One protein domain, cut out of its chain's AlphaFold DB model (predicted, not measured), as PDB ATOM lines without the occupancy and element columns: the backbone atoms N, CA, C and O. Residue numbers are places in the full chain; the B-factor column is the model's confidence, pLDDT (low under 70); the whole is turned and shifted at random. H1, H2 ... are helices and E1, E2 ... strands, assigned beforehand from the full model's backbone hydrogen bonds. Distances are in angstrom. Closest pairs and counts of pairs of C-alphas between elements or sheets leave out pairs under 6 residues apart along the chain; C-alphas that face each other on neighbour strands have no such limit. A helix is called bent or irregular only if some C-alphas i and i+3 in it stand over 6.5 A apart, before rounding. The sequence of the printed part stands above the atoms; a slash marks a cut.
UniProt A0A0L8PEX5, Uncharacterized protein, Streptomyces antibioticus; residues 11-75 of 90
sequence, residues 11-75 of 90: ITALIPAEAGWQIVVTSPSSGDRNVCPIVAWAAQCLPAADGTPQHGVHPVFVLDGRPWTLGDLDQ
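AT A GLANCE: This is residues 11 to 75 of the 90 residues of an uncharacterized protein of Streptomyces antibioticus (UniProt A0A0L8PEX5). One strongly twisted antiparallel sheet is bent into an arch that curls round a short last helix, H1. The long bent strands E3 and E4 run side by side and make the arch; E1 and E2 line one edge of E3, and the short E5 lines the other edge of E4 and leads into H1. The printed part has 65 residues, with five named strands and then one named helix, and is mostly strand. It is compact, with a radius of gyration of the C-alphas of 12.2 A, and spans 31 by 28 by 16 A.

IN THESE COORDINATES: E1, residues 11 to 16, begins at C-alpha 11 (41.223, 16.116, 37.290). E2 is residues 22 to 26. E3, residues 33 to 47, is 25.8 A long and bends by 104 degrees at residue 37. E4, residues 53 to 63, is 25.6 A long and bends by 71 degrees at residue 56. E5 is residues 66 to 69. H1, residues 70 to 75, ends at C-alpha 75 (34.567, 14.370, 24.096).

HOW THE PARTS SIT: E1 and E2 are on one side of E3, E4 on the other side. E1 and E3 are antiparallel, with N 15 and O 41 2.9 A apart. E2, E3, E4 and E5 form a meander, each strand the antiparallel neighbour of the one before: N 23 and O 36 are 2.8 A apart, N 44 and O 56 2.8 A, N 61 and O 68 2.9 A. E1 and E5 are apart. H1 is on the sheet; its closest C-alphas to E4 are those of His 58 and Leu 70, 5.7 A. In H1, 1 of 2 O i to N i+4 pairs is within hydrogen-bond range.

THE WHOLE: The C-alphas farthest apart, of Ala 19 and Asp 50, are 36.3 A apart. The printed part has no cut, no link is long, and no printed residue has a pLDDT under 70.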
ATOM      1  N   ILE A  11      40.469  17.239  36.720       91.94
ATOM      2  CA  ILE A  11      41.223  16.116  37.290       91.94
ATOM      3  C   ILE A  11      41.429  16.387  38.780       91.94
ATOM      4  O   ILE A  11      42.133  17.322  39.155       91.94
ATOM      5  N   THR A  12      40.836  15.550  39.628       92.56
ATOM      6  CA  THR A  12      40.856  15.718  41.090       92.56
ATOM      7  C   THR A  12      41.920  14.862  41.773       92.56
ATOM      8  O   THR A  12      42.352  15.182  42.880       92.56
ATOM      9  N   ALA A  13      42.377  13.788  41.121       94.88
ATOM     10  CA  ALA A  13      43.491  12.968  41.588       94.88
ATOM     11  C   ALA A  13      44.205  12.261  40.428       94.88
ATOM     12  O   ALA A  13      43.595  11.948  39.407       94.88
ATOM     13  N   LEU A  14      45.492  11.966  40.624       96.56
ATOM     14  CA  LEU A  14      46.334  11.205  39.702       96.56
ATOM     15  C   LEU A  14      47.096  10.124  40.467       96.56
ATOM     16  O   LEU A  14      47.763  10.415  41.460       96.56
ATOM     17  N   ILE A  15      47.016   8.887  39.984       97.44
ATOM     18  CA  ILE A  15      47.719   7.730  40.544       97.44
ATOM     19  C   ILE A  15      48.586   7.129  39.432       97.44
ATOM     20  O   ILE A  15      48.040   6.808  38.380       97.44
ATOM     21  N   PRO A  16      49.910   6.966  39.610       97.50
ATOM     22  CA  PRO A  16      50.749   6.306  38.613       97.50
ATOM     23  C   PRO A  16      50.235   4.903  38.275       97.50
ATOM     24  O   PRO A  16      49.802   4.165  39.160       97.50
ATOM     25  N   ALA A  17      50.288   4.533  36.998       96.56
ATOM     26  CA  ALA A  17      49.945   3.182  36.577       96.56
ATOM     27  C   ALA A  17      51.146   2.252  36.777       96.56
ATOM     28  O   ALA A  17      52.300   2.650  36.600       96.56
ATOM     29  N   GLU A  18      50.877   0.997  37.128       95.31
ATOM     30  CA  GLU A  18      51.904  -0.041  37.092       95.31
ATOM     31  C   GLU A  18      52.388  -0.264  35.650       95.31
ATOM     32  O   GLU A  18      51.660  -0.040  34.679       95.31
ATOM     33  N   ALA A  19      53.632  -0.711  35.493       93.75
ATOM     34  CA  ALA A  19      54.196  -0.945  34.170       93.75
ATOM     35  C   ALA A  19      53.446  -2.065  33.423       93.75
ATOM     36  O   ALA A  19      53.101  -3.094  34.000       93.75
ATOM     37  N   GLY A  20      53.252  -1.882  32.115       93.88
ATOM     38  CA  GLY A  20      52.668  -2.890  31.223       93.88
ATOM     39  C   GLY A  20      51.197  -2.668  30.865       93.88
ATOM     40  O   GLY A  20      50.723  -3.312  29.937       93.88
ATOM     41  N   TRP A  21      50.494  -1.744  31.524       97.06
ATOM     42  CA  TRP A  21      49.153  -1.336  31.101       97.06
ATOM     43  C   TRP A  21      49.201  -0.570  29.776       97.06
ATOM     44  O   TRP A  21      50.041   0.314  29.575       97.06
ATOM     45  N   GLN A  22      48.278  -0.887  28.872       96.56
ATOM     46  CA  GLN A  22      48.186  -0.248  27.560       96.56
ATOM     47  C   GLN A  22      46.739   0.096  27.221       96.56
ATOM     48  O   GLN A  22      45.797  -0.423  27.818       96.56
ATOM     49  N   ILE A  23      46.556   0.972  26.243       95.75
ATOM     50  CA  ILE A  23      45.252   1.276  25.672       95.75
ATOM     51  C   ILE A  23      45.341   1.319  24.151       95.75
ATOM     52  O   ILE A  23      46.261   1.907  23.583       95.75
ATOM     53  N   VAL A  24      44.372   0.690  23.494       95.44
ATOM     54  CA  VAL A  24      44.151   0.818  22.055       95.44
ATOM     55  C   VAL A  24      43.152   1.942  21.834       95.44
ATOM     56  O   VAL A  24      42.022   1.860  22.311       95.44
ATOM     57  N   VAL A  25      43.568   2.987  21.121       93.94
ATOM     58  CA  VAL A  25      42.760   4.183  20.834       93.94
ATOM     59  C   VAL A  25      42.961   4.642  19.398       93.94
ATOM     60  O   VAL A  25      43.991   4.370  18.785       93.94
ATOM     61  N   THR A  26      41.982   5.359  18.859       92.12
ATOM     62  CA  THR A  26      42.091   6.004  17.547       92.12
ATOM     63  C   THR A  26      42.723   7.386  17.703       92.12
ATOM     64  O   THR A  26      42.295   8.167  18.550       92.12
ATOM     65  N   SER A  27      43.735   7.699  16.891       89.38
ATOM     66  CA  SER A  27      44.331   9.035  16.842       89.38
ATOM     67  C   SER A  27      43.315  10.041  16.294       89.38
ATOM     68  O   SER A  27      42.798   9.831  15.196       89.38
ATOM     69  N   PRO A  28      43.037  11.152  16.998       85.88
ATOM     70  CA  PRO A  28      42.174  12.199  16.465       85.88
ATOM     71  C   PRO A  28      42.839  12.970  15.318       85.88
ATOM     72  O   PRO A  28      42.140  13.637  14.560       85.88
ATOM     73  N   SER A  29      44.171  12.910  15.190       88.12
ATOM     74  CA  SER A  29      44.901  13.621  14.138       88.12
ATOM     75  C   SER A  29      45.052  12.804  12.854       88.12
ATOM     76  O   SER A  29      44.908  13.370  11.771       88.12
ATOM     77  N   SER A  30      45.312  11.494  12.953       89.69
ATOM     78  CA  SER A  30      45.508  10.630  11.779       89.69
ATOM     79  C   SER A  30      44.328   9.706  11.468       89.69
ATOM     80  O   SER A  30      44.175   9.279  10.327       89.69
ATOM     81  N   GLY A  31      43.480   9.400  12.454       88.69
ATOM     82  CA  GLY A  31      42.431   8.382  12.346       88.69
ATOM     83  C   GLY A  31      42.928   6.940  12.516       88.69
ATOM     84  O   GLY A  31      42.120   6.013  12.470       88.69
ATOM     85  N   ASP A  32      44.228   6.728  12.743       91.19
ATOM     86  CA  ASP A  32      44.800   5.389  12.903       91.19
ATOM     87  C   ASP A  32      44.632   4.853  14.324       91.19
ATOM     88  O   ASP A  32      44.684   5.596  15.311       91.19
ATOM     89  N   ARG A  33      44.519   3.527  14.452       92.56
ATOM     90  CA  ARG A  33      44.589   2.863  15.757       92.56
ATOM     91  C   ARG A  33      46.025   2.812  16.267       92.56
ATOM     92  O   ARG A  33      46.923   2.344  15.576       92.56
ATOM     93  N   ASN A  34      46.203   3.229  17.512       93.56
ATOM     94  CA  ASN A  34      47.475   3.273  18.213       93.56
ATOM     95  C   ASN A  34      47.386   2.491  19.523       93.56
ATOM     96  O   ASN A  34      46.378   2.559  20.229       93.56
ATOM     97  N   VAL A  35      48.463   1.781  19.857       95.19
ATOM     98  CA  VAL A  35      48.645   1.147  21.167       95.19
ATOM     99  C   VAL A  35      49.524   2.067  22.003       95.19
ATOM    100  O   VAL A  35      50.712   2.220  21.720       95.19
ATOM    101  N   CYS A  36      48.937   2.694  23.014       95.25
ATOM    102  CA  CYS A  36      49.614   3.672  23.856       95.25
ATOM    103  C   CYS A  36      49.849   3.088  25.256       95.25
ATOM    104  O   CYS A  36      48.961   2.414  25.785       95.25
ATOM    105  N   PRO A  37      51.005   3.337  25.892       95.38
ATOM    106  CA  PRO A  37      51.195   2.978  27.292       95.38
ATOM    107  C   PRO A  37      50.301   3.845  28.186       95.38
ATOM    108  O   PRO A  37      50.233   5.066  28.009       95.38
ATOM    109  N   ILE A  38      49.651   3.220  29.167       97.12
ATOM    110  CA  ILE A  38      48.973   3.942  30.245       97.12
ATOM    111  C   ILE A  38      50.034   4.301  31.285       97.12
ATOM    112  O   ILE A  38      50.742   3.431  31.786       97.12
ATOM    113  N   VAL A  39      50.156   5.590  31.598       96.94
ATOM    114  CA  VAL A  39      51.170   6.118  32.528       96.94
ATOM    115  C   VAL A  39      50.586   6.484  33.893       96.94
ATOM    116  O   VAL A  39      51.309   6.519  34.888       96.94
ATOM    117  N   ALA A  40      49.277   6.738  33.962       97.94
ATOM    118  CA  ALA A  40      48.561   7.047  35.195       97.94
ATOM    119  C   ALA A  40      47.060   6.745  35.070       97.94
ATOM    120  O   ALA A  40      46.543   6.501  33.983       97.94
ATOM    121  N   TRP A  41      46.363   6.817  36.198       97.56
ATOM    122  CA  TRP A  41      44.914   6.803  36.332       97.56
ATOM    123  C   TRP A  41      44.473   8.150  36.898       97.56
ATOM    124  O   TRP A  41      44.956   8.569  37.953       97.56
ATOM    125  N   ALA A  42      43.575   8.833  36.198       97.12
ATOM    126  CA  ALA A  42      43.023  10.112  36.615       97.12
ATOM    127  C   ALA A  42      41.619   9.908  37.186       97.12
ATOM    128  O   ALA A  42      40.747   9.394  36.487       97.12
ATOM    129  N   ALA A  43      41.387  10.341  38.426       96.19
ATOM    130  CA  ALA A  43      40.031  10.614  38.884       96.19
ATOM    131  C   ALA A  43      39.604  11.938  38.248       96.19
ATOM    132  O   ALA A  43      40.210  12.981  38.503       96.19
ATOM    133  N   GLN A  44      38.605  11.874  37.381       93.75
ATOM    134  CA  GLN A  44      38.186  12.975  36.534       93.75
ATOM    135  C   GLN A  44      36.694  13.224  36.721       93.75
ATOM    136  O   GLN A  44      35.903  12.290  36.859       93.75
ATOM    137  N   CYS A  45      36.309  14.489  36.737       91.81
ATOM    138  CA  CYS A  45      34.938  14.925  36.585       91.81
ATOM    139  C   CYS A  45      34.758  15.421  35.146       91.81
ATOM    140  O   CYS A  45      35.572  16.197  34.645       91.81
ATOM    141  N   LEU A  46      33.707  14.988  34.462       89.56
ATOM    142  CA  LEU A  46      33.381  15.383  33.094       89.56
ATOM    143  C   LEU A  46      31.911  15.790  33.012       89.56
ATOM    144  O   LEU A  46      31.102  15.289  33.791       89.56
ATOM    145  N   PRO A  47      31.532  16.691  32.099       86.31
ATOM    146  CA  PRO A  47      30.130  16.985  31.865       86.31
ATOM    147  C   PRO A  47      29.472  15.794  31.153       86.31
ATOM    148  O   PRO A  47      29.918  15.364  30.091       86.31
ATOM    149  N   ALA A  48      28.392  15.271  31.724       83.25
ATOM    150  CA  ALA A  48      27.513  14.323  31.057       83.25
ATOM    151  C   ALA A  48      26.731  15.003  29.916       83.25
ATOM    152  O   ALA A  48      26.727  16.228  29.771       83.25
ATOM    153  N   ALA A  49      26.011  14.209  29.117       80.88
ATOM    154  CA  ALA A  49      25.220  14.709  27.986       80.88
ATOM    155  C   ALA A  49      24.130  15.725  28.385       80.88
ATOM    156  O   ALA A  49      23.735  16.556  27.570       80.88
ATOM    157  N   ASP A  50      23.647  15.669  29.627       83.69
ATOM    158  CA  ASP A  50      22.680  16.613  30.199       83.69
ATOM    159  C   ASP A  50      23.344  17.808  30.917       83.69
ATOM    160  O   ASP A  50      22.657  18.639  31.514       83.69
ATOM    161  N   GLY A  51      24.675  17.912  30.851       81.38
ATOM    162  CA  GLY A  51      25.474  18.953  31.492       81.38
ATOM    163  C   GLY A  51      25.727  18.733  32.984       81.38
ATOM    164  O   GLY A  51      26.339  19.594  33.620       81.38
ATOM    165  N   THR A  52      25.276  17.616  33.564       86.62
ATOM    166  CA  THR A  52      25.567  17.298  34.967       86.62
ATOM    167  C   THR A  52      27.002  16.786  35.142       86.62
ATOM    168  O   THR A  52      27.549  16.167  34.230       86.62
ATOM    169  N   PRO A  53      27.652  17.029  36.291       87.88
ATOM    170  CA  PRO A  53      28.982  16.486  36.550       87.88
ATOM    171  C   PRO A  53      28.938  14.959  36.719       87.88
ATOM    172  O   PRO A  53      28.194  14.436  37.550       87.88
ATOM    173  N   GLN A  54      29.777  14.243  35.975       88.69
ATOM    174  CA  GLN A  54      29.977  12.802  36.067       88.69
ATOM    175  C   GLN A  54      31.420  12.509  36.471       88.69
ATOM    176  O   GLN A  54      32.363  12.897  35.786       88.69
ATOM    177  N   HIS A  55      31.596  11.802  37.584       90.88
ATOM    178  CA  HIS A  55      32.914  11.397  38.064       90.88
ATOM    179  C   HIS A  55      33.267   9.996  37.564       90.88
ATOM    180  O   HIS A  55      32.435   9.088  37.600       90.88
ATOM    181  N   GLY A  56      34.513   9.811  37.146       91.94
ATOM    182  CA  GLY A  56      35.034   8.541  36.662       91.94
ATOM    183  C   GLY A  56      36.542   8.439  36.845       91.94
ATOM    184  O   GLY A  56      37.224   9.430  37.104       91.94
ATOM    185  N   VAL A  57      37.066   7.220  36.726       94.50
ATOM    186  CA  VAL A  57      38.509   6.985  36.632       94.50
ATOM    187  C   VAL A  57      38.843   6.688  35.181       94.50
ATOM    188  O   VAL A  57      38.279   5.765  34.595       94.50
ATOM    189  N   HIS A  58      39.764   7.458  34.613       95.19
ATOM    190  CA  HIS A  58      40.170   7.339  33.218       95.19
ATOM    191  C   HIS A  58      41.671   7.048  33.115       95.19
ATOM    192  O   HIS A  58      42.460   7.604  33.887       95.19
ATOM    193  N   PRO A  59      42.098   6.195  32.169       96.88
ATOM    194  CA  PRO A  59      43.515   6.008  31.889       96.88
ATOM    195  C   PRO A  59      44.105   7.290  31.307       96.88
ATOM    196  O   PRO A  59      43.487   7.923  30.448       96.88
ATOM    197  N   VAL A  60      45.314   7.626  31.748       97.06
ATOM    198  CA  VAL A  60      46.158   8.675  31.176       97.06
ATOM    199  C   VAL A  60      47.204   8.021  30.286       97.06
ATOM    200  O   VAL A  60      47.936   7.137  30.736       97.06
ATOM    201  N   PHE A  61      47.305   8.459  29.039       96.19
ATOM    202  CA  PHE A  61      48.232   7.916  28.045       96.19
ATOM    203  C   PHE A  61      48.790   9.033  27.161       96.19
ATOM    204  O   PHE A  61      48.242  10.131  27.111       96.19
ATOM    205  N   VAL A  62      49.897   8.764  26.469       93.75
ATOM    206  CA  VAL A  62      50.480   9.709  25.505       93.75
ATOM    207  C   VAL A  62      50.092   9.286  24.094       93.75
ATOM    208  O   VAL A  62      50.385   8.167  23.686       93.75
ATOM    209  N   LEU A  63      49.459  10.196  23.357       93.19
ATOM    210  CA  LEU A  63      49.031  10.014  21.969       93.19
ATOM    211  C   LEU A  63      49.290  11.315  21.205       93.19
ATOM    212  O   LEU A  63      49.014  12.404  21.714       93.19
ATOM    213  N   ASP A  64      49.851  11.212  20.001       90.38
ATOM    214  CA  ASP A  64      50.257  12.358  19.173       90.38
ATOM    215  C   ASP A  64      51.179  13.351  19.918       90.38
ATOM    216  O   ASP A  64      51.087  14.569  19.760       90.38
ATOM    217  N   GLY A  65      52.058  12.833  20.785       89.38
ATOM    218  CA  GLY A  65      53.049  13.628  21.519       89.38
ATOM    219  C   GLY A  65      52.512  14.432  22.709       89.38
ATOM    220  O   GLY A  65      53.257  15.230  23.274       89.38
ATOM    221  N   ARG A  66      51.255  14.227  23.123       91.69
ATOM    222  CA  ARG A  66      50.654  14.894  24.292       91.69
ATOM    223  C   ARG A  66      49.912  13.908  25.202       91.69
ATOM    224  O   ARG A  66      49.480  12.860  24.721       91.69
ATOM    225  N   PRO A  67      49.783  14.210  26.506       92.31
ATOM    226  CA  PRO A  67      48.980  13.400  27.407       92.31
ATOM    227  C   PRO A  67      47.486  13.599  27.134       92.31
ATOM    228  O   PRO A  67      47.043  14.703  26.817       92.31
ATOM    229  N   TRP A  68      46.735  12.523  27.308       93.50
ATOM    230  CA  TRP A  68      45.285  12.459  27.196       93.50
ATOM    231  C   TRP A  68      44.725  11.621  28.330       93.50
ATOM    232  O   TRP A  68      45.344  10.618  28.697       93.50
ATOM    233  N   THR A  69      43.531  11.955  28.818       94.19
ATOM    234  CA  THR A  69      42.657  10.939  29.410       94.19
ATOM    235  C   THR A  69      41.733  10.348  28.342       94.19
ATOM    236  O   THR A  69      41.433  10.986  27.331       94.19
ATOM    237  N   LEU A  70      41.226   9.129  28.560       91.75
ATOM    238  CA  LEU A  70      40.182   8.585  27.677       91.75
ATOM    239  C   LEU A  70      38.916   9.457  27.689       91.75
ATOM    240  O   LEU A  70      38.232   9.555  26.678       91.75
ATOM    241  N   GLY A  71      38.635  10.108  28.818       89.25
ATOM    242  CA  GLY A  71      37.520  11.035  28.962       89.25
ATOM    243  C   GLY A  71      37.665  12.313  28.132       89.25
ATOM    244  O   GLY A  71      36.685  12.787  27.564       89.25
ATOM    245  N   ASP A  72      38.885  12.841  28.008       88.75
ATOM    246  CA  ASP A  72      39.190  13.960  27.107       88.75
ATOM    247  C   ASP A  72      38.982  13.549  25.650       88.75
ATOM    248  O   ASP A  72      38.415  14.297  24.854       88.75
ATOM    249  N   LEU A  73      39.461  12.349  25.302       87.25
ATOM    250  CA  LEU A  73      39.413  11.858  23.936       87.25
ATOM    251  C   LEU A  73      37.967  11.619  23.484       87.25
ATOM    252  O   LEU A  73      37.620  12.071  22.395       87.25
ATOM    253  N   ASP A  74      37.132  11.006  24.335       86.19
ATOM    254  CA  ASP A  74      35.721  10.694  24.047       86.19
ATOM    255  C   ASP A  74      34.864  11.944  23.768       86.19
ATOM    256  O   ASP A  74      33.924  11.906  22.972       86.19
ATOM    257  N   GLN A  75      35.226  13.086  24.364       81.06
ATOM    258  CA  GLN A  75      34.567  14.370  24.096       81.06
ATOM    259  C   GLN A  75      34.895  14.958  22.715       81.06
ATOM    260  O   GLN A  75      34.155  15.812  22.224       81.06
TER     261      GLN A  75